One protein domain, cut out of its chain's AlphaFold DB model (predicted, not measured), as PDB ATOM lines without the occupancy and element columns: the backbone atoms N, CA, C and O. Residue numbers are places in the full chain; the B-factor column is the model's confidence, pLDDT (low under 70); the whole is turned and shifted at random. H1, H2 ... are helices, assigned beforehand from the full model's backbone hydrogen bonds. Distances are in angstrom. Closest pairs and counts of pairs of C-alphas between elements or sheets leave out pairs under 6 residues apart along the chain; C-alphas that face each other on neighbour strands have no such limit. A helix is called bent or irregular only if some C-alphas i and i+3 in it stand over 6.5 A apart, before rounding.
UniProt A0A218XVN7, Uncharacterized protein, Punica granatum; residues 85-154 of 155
ATOM      1  N   TYR A  85     116.590 244.831  46.980       59.19
ATOM      2  CA  TYR A  85     115.700 244.230  47.982       59.19
ATOM      3  C   TYR A  85     114.265 244.778  47.902       59.19
ATOM      4  O   TYR A  85     113.293 244.045  48.118       59.19
ATOM      5  N   VAL A  86     114.114 246.065  47.579       66.38
ATOM      6  CA  VAL A  86     112.808 246.704  47.362       66.38
ATOM      7  C   VAL A  86     112.156 246.164  46.094       66.38
ATOM      8  O   VAL A  86     110.994 245.761  46.141       66.38
ATOM      9  N   GLU A  87     112.900 246.076  44.994       69.88
ATOM     10  CA  GLU A  87     112.405 245.532  43.728       69.88
ATOM     11  C   GLU A  87     112.000 244.064  43.857       69.88
ATOM     12  O   GLU A  87     110.925 243.686  43.397       69.88
ATOM     13  N   CYS A  88     112.793 243.245  44.554       67.88
ATOM     14  CA  CYS A  88     112.475 241.833  44.757       67.88
ATOM     15  C   CYS A  88     111.187 241.653  45.581       67.88
ATOM     16  O   CYS A  88     110.309 240.872  45.207       67.88
ATOM     17  N   ASN A  89     111.006 242.448  46.642       68.19
ATOM     18  CA  ASN A  89     109.760 242.459  47.411       68.19
ATOM     19  C   ASN A  89     108.565 242.932  46.574       68.19
ATOM     20  O   ASN A  89     107.477 242.361  46.673       68.19
ATOM     21  N   GLN A  90     108.752 243.947  45.730       72.12
ATOM     22  CA  GLN A  90     107.697 244.458  44.857       72.12
ATOM     23  C   GLN A  90     107.307 243.425  43.790       72.12
ATOM     24  O   GLN A  90     106.121 243.186  43.563       72.12
ATOM     25  N   HIS A  91     108.290 242.748  43.194       68.38
ATOM     26  CA  HIS A  91     108.079 241.692  42.210       68.38
ATOM     27  C   HIS A  91     107.380 240.477  42.838       68.38
ATOM     28  O   HIS A  91     106.439 239.930  42.264       68.38
ATOM     29  N   GLN A  92     107.750 240.097  44.064       69.81
ATOM     30  CA  GLN A  92     107.091 239.012  44.789       69.81
ATOM     31  C   GLN A  92     105.651 239.363  45.196       69.81
ATOM     32  O   GLN A  92     104.753 238.525  45.086       69.81
ATOM     33  N   GLN A  93     105.388 240.610  45.595       68.38
ATOM     34  CA  GLN A  93     104.022 241.089  45.826       68.38
ATOM     35  C   GLN A  93     103.187 241.046  44.537       68.38
ATOM     36  O   GLN A  93     102.051 240.568  44.561       68.38
ATOM     37  N   GLN A  94     103.749 241.464  43.401       73.19
ATOM     38  CA  GLN A  94     103.077 241.385  42.099       73.19
ATOM     39  C   GLN A  94     102.750 239.936  41.711       73.19
ATOM     40  O   GLN A  94     101.612 239.652  41.328       73.19
ATOM     41  N   GLN A  95     103.687 238.998  41.886       70.12
ATOM     42  CA  GLN A  95     103.444 237.578  41.608       70.12
ATOM     43  C   GLN A  95     102.362 236.972  42.515       70.12
ATOM     44  O   GLN A  95     101.478 236.263  42.027       70.12
ATOM     45  N   ASN A  96     102.356 237.314  43.806       73.75
ATOM     46  CA  ASN A  96     101.304 236.888  44.733       73.75
ATOM     47  C   ASN A  96      99.925 237.426  44.321       73.75
ATOM     48  O   ASN A  96      98.925 236.709  44.397       73.75
ATOM     49  N   THR A  97      99.868 238.665  43.832       79.19
ATOM     50  CA  THR A  97      98.618 239.301  43.393       79.19
ATOM     51  C   THR A  97      98.085 238.644  42.118       79.19
ATOM     52  O   THR A  97      96.893 238.358  42.009       79.19
ATOM     53  N   LEU A  98      98.967 238.321  41.169       73.88
ATOM     54  CA  LEU A  98      98.588 237.646  39.929       73.88
ATOM     55  C   LEU A  98      98.024 236.242  40.199       73.88
ATOM     56  O   LEU A  98      96.983 235.878  39.652       73.88
ATOM     57  N   ALA A  99      98.661 235.476  41.091       77.06
ATOM     58  CA  ALA A  99      98.177 234.156  41.488       77.06
ATOM     59  C   ALA A  99      96.775 234.222  42.122       77.06
ATOM     60  O   ALA A  99      95.916 233.386  41.826       77.06
ATOM     61  N   GLN A 100      96.512 235.240  42.946       76.38
ATOM     62  CA  GLN A 100      95.192 235.475  43.536       76.38
ATOM     63  C   GLN A 100      94.138 235.816  42.475       76.38
ATOM     64  O   GLN A 100      93.057 235.228  42.494       76.38
ATOM     65  N   VAL A 101      94.453 236.693  41.515       79.19
ATOM     66  CA  VAL A 101      93.538 237.058  40.418       79.19
ATOM     67  C   VAL A 101      93.216 235.851  39.541       79.19
ATOM     68  O   VAL A 101      92.050 235.602  39.240       79.19
ATOM     69  N   VAL A 102      94.219 235.053  39.172       80.06
ATOM     70  CA  VAL A 102      94.014 233.840  38.368       80.06
ATOM     71  C   VAL A 102      93.134 232.831  39.114       80.06
ATOM     72  O   VAL A 102      92.237 232.234  38.519       80.06
ATOM     73  N   ASN A 103      93.337 232.653  40.420       75.38
ATOM     74  CA  ASN A 103      92.496 231.767  41.225       75.38
ATOM     75  C   ASN A 103      91.065 232.301  41.382       75.38
ATOM     76  O   ASN A 103      90.121 231.516  41.303       75.38
ATOM     77  N   ALA A 104      90.892 233.615  41.536       67.69
ATOM     78  CA  ALA A 104      89.577 234.250  41.582       67.69
ATOM     79  C   ALA A 104      88.824 234.104  40.249       67.69
ATOM     80  O   ALA A 104      87.643 233.767  40.251       67.69
ATOM     81  N   LEU A 105      89.510 234.274  39.113       63.06
ATOM     82  CA  LEU A 105      88.936 234.052  37.783       63.06
ATOM     83  C   LEU A 105      88.515 232.591  37.589       63.06
ATOM     84  O   LEU A 105      87.384 232.330  37.189       63.06
ATOM     85  N   ARG A 106      89.365 231.629  37.971       73.69
ATOM     86  CA  ARG A 106      89.016 230.197  37.938       73.69
ATOM     87  C   ARG A 106      87.819 229.863  38.830       73.69
ATOM     88  O   ARG A 106      86.993 229.034  38.454       73.69
ATOM     89  N   ALA A 107      87.724 230.475  40.010       74.25
ATOM     90  CA  ALA A 107      86.592 230.280  40.913       74.25
ATOM     91  C   ALA A 107      85.293 230.855  40.324       74.25
ATOM     92  O   ALA A 107      84.268 230.177  40.343       74.25
ATOM     93  N   ALA A 108      85.353 232.052  39.735       64.88
ATOM     94  CA  ALA A 108      84.213 232.683  39.076       64.88
ATOM     95  C   ALA A 108      83.732 231.889  37.846       64.88
ATOM     96  O   ALA A 108      82.528 231.743  37.633       64.88
ATOM     97  N   ASP A 109      84.652 231.331  37.055       75.75
ATOM     98  CA  ASP A 109      84.303 230.479  35.912       75.75
ATOM     99  C   ASP A 109      83.658 229.163  36.359       75.75
ATOM    100  O   ASP A 109      82.672 228.724  35.763       75.75
ATOM    101  N   ARG A 110      84.134 228.572  37.465       76.44
ATOM    102  CA  ARG A 110      83.477 227.412  38.086       76.44
ATOM    103  C   ARG A 110      82.072 227.743  38.569       76.44
ATOM    104  O   ARG A 110      81.164 226.954  38.336       76.44
ATOM    105  N   GLU A 111      81.867 228.885  39.218       75.62
ATOM    106  CA  GLU A 111      80.547 229.285  39.715       75.62
ATOM    107  C   GLU A 111      79.542 229.460  38.568       75.62
ATOM    108  O   GLU A 111      78.451 228.887  38.600       75.62
ATOM    109  N   LYS A 112      79.938 230.159  37.496       74.06
ATOM    110  CA  LYS A 112      79.116 230.286  36.283       74.06
ATOM    111  C   LYS A 112      78.797 228.923  35.676       74.06
ATOM    112  O   LYS A 112      77.649 228.665  35.319       74.06
ATOM    113  N   PHE A 113      79.789 228.039  35.587       72.06
ATOM    114  CA  PHE A 113      79.602 226.688  35.067       72.06
ATOM    115  C   PHE A 113      78.624 225.863  35.919       72.06
ATOM    116  O   PHE A 113      77.754 225.183  35.377       72.06
ATOM    117  N   GLN A 114      78.690 225.979  37.250       77.81
ATOM    118  CA  GLN A 114      77.761 225.302  38.161       77.81
ATOM    119  C   GLN A 114      76.315 225.776  37.985       77.81
ATOM    120  O   GLN A 114      75.399 224.956  38.039       77.81
ATOM    121  N   ILE A 115      76.096 227.069  37.721       78.19
ATOM    122  CA  ILE A 115      74.756 227.611  37.446       78.19
ATOM    123  C   ILE A 115      74.184 227.006  36.158       78.19
ATOM    124  O   ILE A 115      73.053 226.511  36.160       78.19
ATOM    125  N   TYR A 116      74.962 226.980  35.072       75.38
ATOM    126  CA  TYR A 116      74.526 226.353  33.819       75.38
ATOM    127  C   TYR A 116      74.278 224.851  33.986       75.38
ATOM    128  O   TYR A 116      73.281 224.329  33.487       75.38
ATOM    129  N   ARG A 117      75.130 224.161  34.748       77.44
ATOM    130  CA  ARG A 117      74.953 222.743  35.067       77.44
ATOM    131  C   ARG A 117      73.662 222.494  35.842       77.44
ATOM    132  O   ARG A 117      72.915 221.590  35.481       77.44
ATOM    133  N   ALA A 118      73.382 223.283  36.877       78.12
ATOM    134  CA  ALA A 118      72.156 223.154  37.662       78.12
ATOM    135  C   ALA A 118      70.906 223.346  36.791       78.12
ATOM    136  O   ALA A 118      69.958 222.569  36.906       78.12
ATOM    137  N   ALA A 119      70.938 224.312  35.867       79.38
ATOM    138  CA  ALA A 119      69.867 224.519  34.898       79.38
ATOM    139  C   ALA A 119      69.692 223.307  33.959       79.38
ATOM    140  O   ALA A 119      68.577 222.823  33.785       79.38
ATOM    141  N   ILE A 120      70.778 222.755  33.407       80.38
ATOM    142  CA  ILE A 120      70.715 221.577  32.523       80.38
ATOM    143  C   ILE A 120      70.206 220.338  33.275       80.38
ATOM    144  O   ILE A 120      69.380 219.594  32.749       80.38
ATOM    145  N   VAL A 121      70.657 220.115  34.514       85.50
ATOM    146  CA  VAL A 121      70.208 218.990  35.352       85.50
ATOM    147  C   VAL A 121      68.719 219.088  35.678       85.50
ATOM    148  O   VAL A 121      68.026 218.072  35.642       85.50
ATOM    149  N   ALA A 122      68.215 220.292  35.959       85.81
ATOM    150  CA  ALA A 122      66.796 220.513  36.221       85.81
ATOM    151  C   ALA A 122      65.921 220.214  34.989       85.81
ATOM    152  O   ALA A 122      64.837 219.649  35.125       85.81
ATOM    153  N   GLU A 123      66.411 220.534  33.789       86.62
ATOM    154  CA  GLU A 123      65.677 220.354  32.531       86.62
ATOM    155  C   GLU A 123      65.857 218.957  31.901       86.62
ATOM    156  O   GLU A 123      65.049 218.543  31.066       86.62
ATOM    157  N   LEU A 124      66.871 218.184  32.308       83.75
ATOM    158  CA  LEU A 124      67.164 216.843  31.775       83.75
ATOM    159  C   LEU A 124      65.938 215.902  31.735       83.75
ATOM    160  O   LEU A 124      65.723 215.264  30.702       83.75
ATOM    161  N   PRO A 125      65.091 215.807  32.782       87.25
ATOM    162  CA  PRO A 125      63.877 214.987  32.744       87.25
ATOM    163  C   PRO A 125      62.869 215.430  31.674       87.25
ATOM    164  O   PRO A 125      62.247 214.588  31.023       87.25
ATOM    165  N   VAL A 126      62.729 216.741  31.460       87.00
ATOM    166  CA  VAL A 126      61.834 217.317  30.444       87.00
ATOM    167  C   VAL A 126      62.370 217.020  29.044       87.00
ATOM    168  O   VAL A 126      61.623 216.574  28.170       87.00
ATOM    169  N   ILE A 127      63.680 217.186  28.843       83.88
ATOM    170  CA  ILE A 127      64.370 216.867  27.587       83.88
ATOM    171  C   ILE A 127      64.226 215.369  27.266       83.88
ATOM    172  O   ILE A 127      63.846 215.019  26.146       83.88
ATOM    173  N   ARG A 128      64.419 214.484  28.256       85.25
ATOM    174  CA  ARG A 128      64.184 213.033  28.133       85.25
ATOM    175  C   ARG A 128      62.758 212.718  27.706       85.25
ATOM    176  O   ARG A 128      62.566 211.957  26.764       85.25
ATOM    177  N   ALA A 129      61.762 213.307  28.368       86.50
ATOM    178  CA  ALA A 129      60.356 213.070  28.049       86.50
ATOM    179  C   ALA A 129      60.009 213.502  26.616       86.50
ATOM    180  O   ALA A 129      59.256 212.814  25.925       86.50
ATOM    181  N   ARG A 130      60.593 214.611  26.145       84.44
ATOM    182  CA  ARG A 130      60.367 215.141  24.795       84.44
ATOM    183  C   ARG A 130      61.051 214.304  23.713       84.44
ATOM    184  O   ARG A 130      60.460 214.065  22.665       84.44
ATOM    185  N   ILE A 131      62.263 213.814  23.977       86.38
ATOM    186  CA  ILE A 131      63.012 212.942  23.059       86.38
ATOM    187  C   ILE A 131      62.462 211.509  23.079       86.38
ATOM    188  O   ILE A 131      62.445 210.848  22.051       86.38
ATOM    189  N   ALA A 132      61.916 211.014  24.187       83.81
ATOM    190  CA  ALA A 132      61.264 209.700  24.213       83.81
ATOM    191  C   ALA A 132      60.060 209.612  23.252       83.81
ATOM    192  O   ALA A 132      59.732 208.529  22.771       83.81
ATOM    193  N   GLN A 133      59.432 210.751  22.951       85.62
ATOM    194  CA  GLN A 133      58.306 210.859  22.022       85.62
ATOM    195  C   GLN A 133      58.740 211.029  20.556       85.62
ATOM    196  O   GLN A 133      57.889 210.973  19.670       85.62
ATOM    197  N   THR A 134      60.036 211.222  20.275       82.44
ATOM    198  CA  THR A 134      60.535 211.348  18.900       82.44
ATOM    199  C   THR A 134      60.998 210.007  18.331       82.44
ATOM    200  O   THR A 134      61.629 209.191  19.010       82.44
ATOM    201  N   ALA A 135      60.712 209.788  17.047       79.31
ATOM    202  CA  ALA A 135      61.266 208.677  16.277       79.31
ATOM    203  C   ALA A 135      62.681 208.977  15.741       79.31
ATOM    204  O   ALA A 135      63.306 208.088  15.168       79.31
ATOM    205  N   ASP A 136      63.192 210.201  15.927       86.50
ATOM    206  CA  ASP A 136      64.501 210.626  15.426       86.50
ATOM    207  C   ASP A 136      65.664 209.999  16.234       86.50
ATOM    208  O   ASP A 136      65.816 210.289  17.428       86.50
ATOM    209  N   PRO A 137      66.507 209.149  15.617       83.00
ATOM    210  CA  PRO A 137      67.671 208.566  16.279       83.00
ATOM    211  C   PRO A 137      68.752 209.601  16.631       83.00
ATOM    212  O   PRO A 137      69.424 209.429  17.649       83.00
ATOM    213  N   ASN A 138      68.880 210.700  15.877       88.50
ATOM    214  CA  ASN A 138      69.874 211.746  16.155       88.50
ATOM    215  C   ASN A 138      69.558 212.475  17.465       88.50
ATOM    216  O   ASN A 138      70.454 212.816  18.236       88.50
ATOM    217  N   ALA A 139      68.269 212.665  17.758       76.81
ATOM    218  CA  ALA A 139      67.827 213.245  19.018       76.81
ATOM    219  C   ALA A 139      68.192 212.356  20.222       76.81
ATOM    220  O   ALA A 139      68.585 212.865  21.272       76.81
ATOM    221  N   LYS A 140      68.122 211.025  20.078       79.56
ATOM    222  CA  LYS A 140      68.520 210.078  21.138       79.56
ATOM    223  C   LYS A 140      70.027 210.082  21.377       79.56
ATOM    224  O   LYS A 140      70.462 210.041  22.524       79.56
ATOM    225  N   GLU A 141      70.819 210.180  20.313       86.06
ATOM    226  CA  GLU A 141      72.270 210.328  20.428       86.06
ATOM    227  C   GLU A 141      72.652 211.651  21.109       86.06
ATOM    228  O   GLU A 141      73.484 211.664  22.017       86.06
ATOM    229  N   ALA A 142      72.006 212.757  20.726       84.00
ATOM    230  CA  ALA A 142      72.229 214.064  21.337       84.00
ATOM    231  C   ALA A 142      71.920 214.065  22.845       84.00
ATOM    232  O   ALA A 142      72.675 214.649  23.622       84.00
ATOM    233  N   LEU A 143      70.864 213.360  23.270       85.94
ATOM    234  CA  LEU A 143      70.556 213.156  24.688       85.94
ATOM    235  C   LEU A 143      71.666 212.384  25.410       85.94
ATOM    236  O   LEU A 143      72.118 212.822  26.462       85.94
ATOM    237  N   GLY A 144      72.142 211.275  24.836       81.56
ATOM    238  CA  GLY A 144      73.234 210.495  25.424       81.56
ATOM    239  C   GLY A 144      74.518 211.316  25.586       81.56
ATOM    240  O   GLY A 144      75.158 211.267  26.632       81.56
ATOM    241  N   ARG A 145      74.859 212.143  24.589       83.62
ATOM    242  CA  ARG A 145      76.001 213.069  24.671       83.62
ATOM    243  C   ARG A 145      75.810 214.116  25.771       83.62
ATOM    244  O   ARG A 145      76.744 214.371  26.524       83.62
ATOM    245  N   LEU A 146      74.613 214.693  25.893       81.88
ATOM    246  CA  LEU A 146      74.293 215.669  26.940       81.88
ATOM    247  C   LEU A 146      74.426 215.059  28.342       81.88
ATOM    248  O   LEU A 146      74.992 215.683  29.235       81.88
ATOM    249  N   GLU A 147      73.949 213.829  28.529       82.50
ATOM    250  CA  GLU A 147      74.059 213.111  29.802       82.50
ATOM    251  C   GLU A 147      75.511 212.812  30.179       82.50
ATOM    252  O   GLU A 147      75.886 212.977  31.338       82.50
ATOM    253  N   VAL A 148      76.341 212.440  29.201       81.69
ATOM    254  CA  VAL A 148      77.779 212.222  29.401       81.69
ATOM    255  C   VAL A 148      78.494 213.523  29.776       81.69
ATOM    256  O   VAL A 148      79.293 213.511  30.705       81.69
ATOM    257  N   VAL A 149      78.183 214.650  29.127       78.19
ATOM    258  CA  VAL A 149      78.764 215.965  29.471       78.19
ATOM    259  C   VAL A 149      78.413 216.365  30.907       78.19
ATOM    260  O   VAL A 149      79.283 216.768  31.669       78.19
ATOM    261  N   VAL A 150      77.160 216.178  31.322       78.06
ATOM    262  CA  VAL A 150      76.730 216.467  32.702       78.06
ATOM    263  C   VAL A 150      77.391 215.530  33.730       78.06
ATOM    264  O   VAL A 150      77.554 215.921  34.892       78.06
ATOM    265  N   ALA A 151      77.762 214.310  33.320       74.69
ATOM    266  CA  ALA A 151      78.369 213.287  34.170       74.69
ATOM    267  C   ALA A 151      79.905 213.350  34.257       74.69
ATOM    268  O   ALA A 151      80.447 212.991  35.297       74.69
ATOM    269  N   LEU A 152      80.609 213.770  33.199       70.19
ATOM    270  CA  LEU A 152      82.078 213.778  33.156       70.19
ATOM    271  C   LEU A 152      82.708 214.932  33.953       70.19
ATOM    272  O   LEU A 152      83.805 214.754  34.467       70.19
ATOM    273  N   ASP A 153      82.008 216.049  34.160       60.16
ATOM    274  CA  ASP A 153      82.495 217.177  34.980       60.16
ATOM    275  C   ASP A 153      82.264 216.984  36.504       60.16
ATOM    276  O   ASP A 153      82.130 217.951  37.259       60.16
ATOM    277  N   LEU A 154      82.163 215.729  36.969       50.94
ATOM    278  CA  LEU A 154      81.981 215.341  38.381       50.94
ATOM    279  C   LEU A 154      83.258 214.815  39.075       50.94
ATOM    280  O   LEU A 154      83.169 214.394  40.230       50.94
TER     281      LEU A 154
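AT A GLANCE: This is residues 85 to 154 of the 155 residues of an uncharacterized protein of Punica granatum (UniProt A0A218XVN7). One very long helix, H1, sticks out as an arm over residues 85 to 112, bends near its far end, and turns into a short helix, H2, that folds back beside its last part as a helical hairpin. The arm makes most of the length. The printed part has 70 residues with two named helices, H1 then H2, all helix in class; it is extended, with a radius of gyration of the C-alphas of 21.4 A, and spans 72 by 19 by 15 A.

IN THESE COORDINATES: H1, residues 85 to 132, begins with C-alpha 85 at (115.700, 244.230, 47.982). By its hydrogen bonds it was assigned as one helix, but it is bent: C-alphas 122 and 125 are 7.2 A apart. Its arms are H1a, residues 85 to 122, 55.6 A long, and H1b, residues 125 to 132, 10.4 A long. H2, residues 137 to 152, is 22.8 A long and ends with C-alpha 152 at (82.078, 213.778, 33.156).

HOW THE PARTS SIT: H1a and H1b stand at a steep tilt of 55 degrees. H1b and H2 form a hairpin and touch, H2 with residues 139 to 143 alone, at a shallow tilt of 28 degrees, opposite ways; their closest C-alphas, of Ile 131 and Ala 139, are 6.3 A apart. H1a, with residues 117 to 121 alone, and H2, with residue 150 alone, only just touch, with 3 pairs of C-alphas within 8 A; the closest, of Arg 117 and Val 150, are 6.9 A apart. In H1a, H1b and H2 every O i to N i+4 pair is within hydrogen-bond range.

THE WHOLE: The two C-alphas farthest apart, of Tyr 85 and Ala 135, are 72.3 A apart. The printed part has no cut, and the link from H1 to H2 is tight. Mean pLDDT of the printed part is 77.1; residues under 70 include 85 to 89 and 153 to 154.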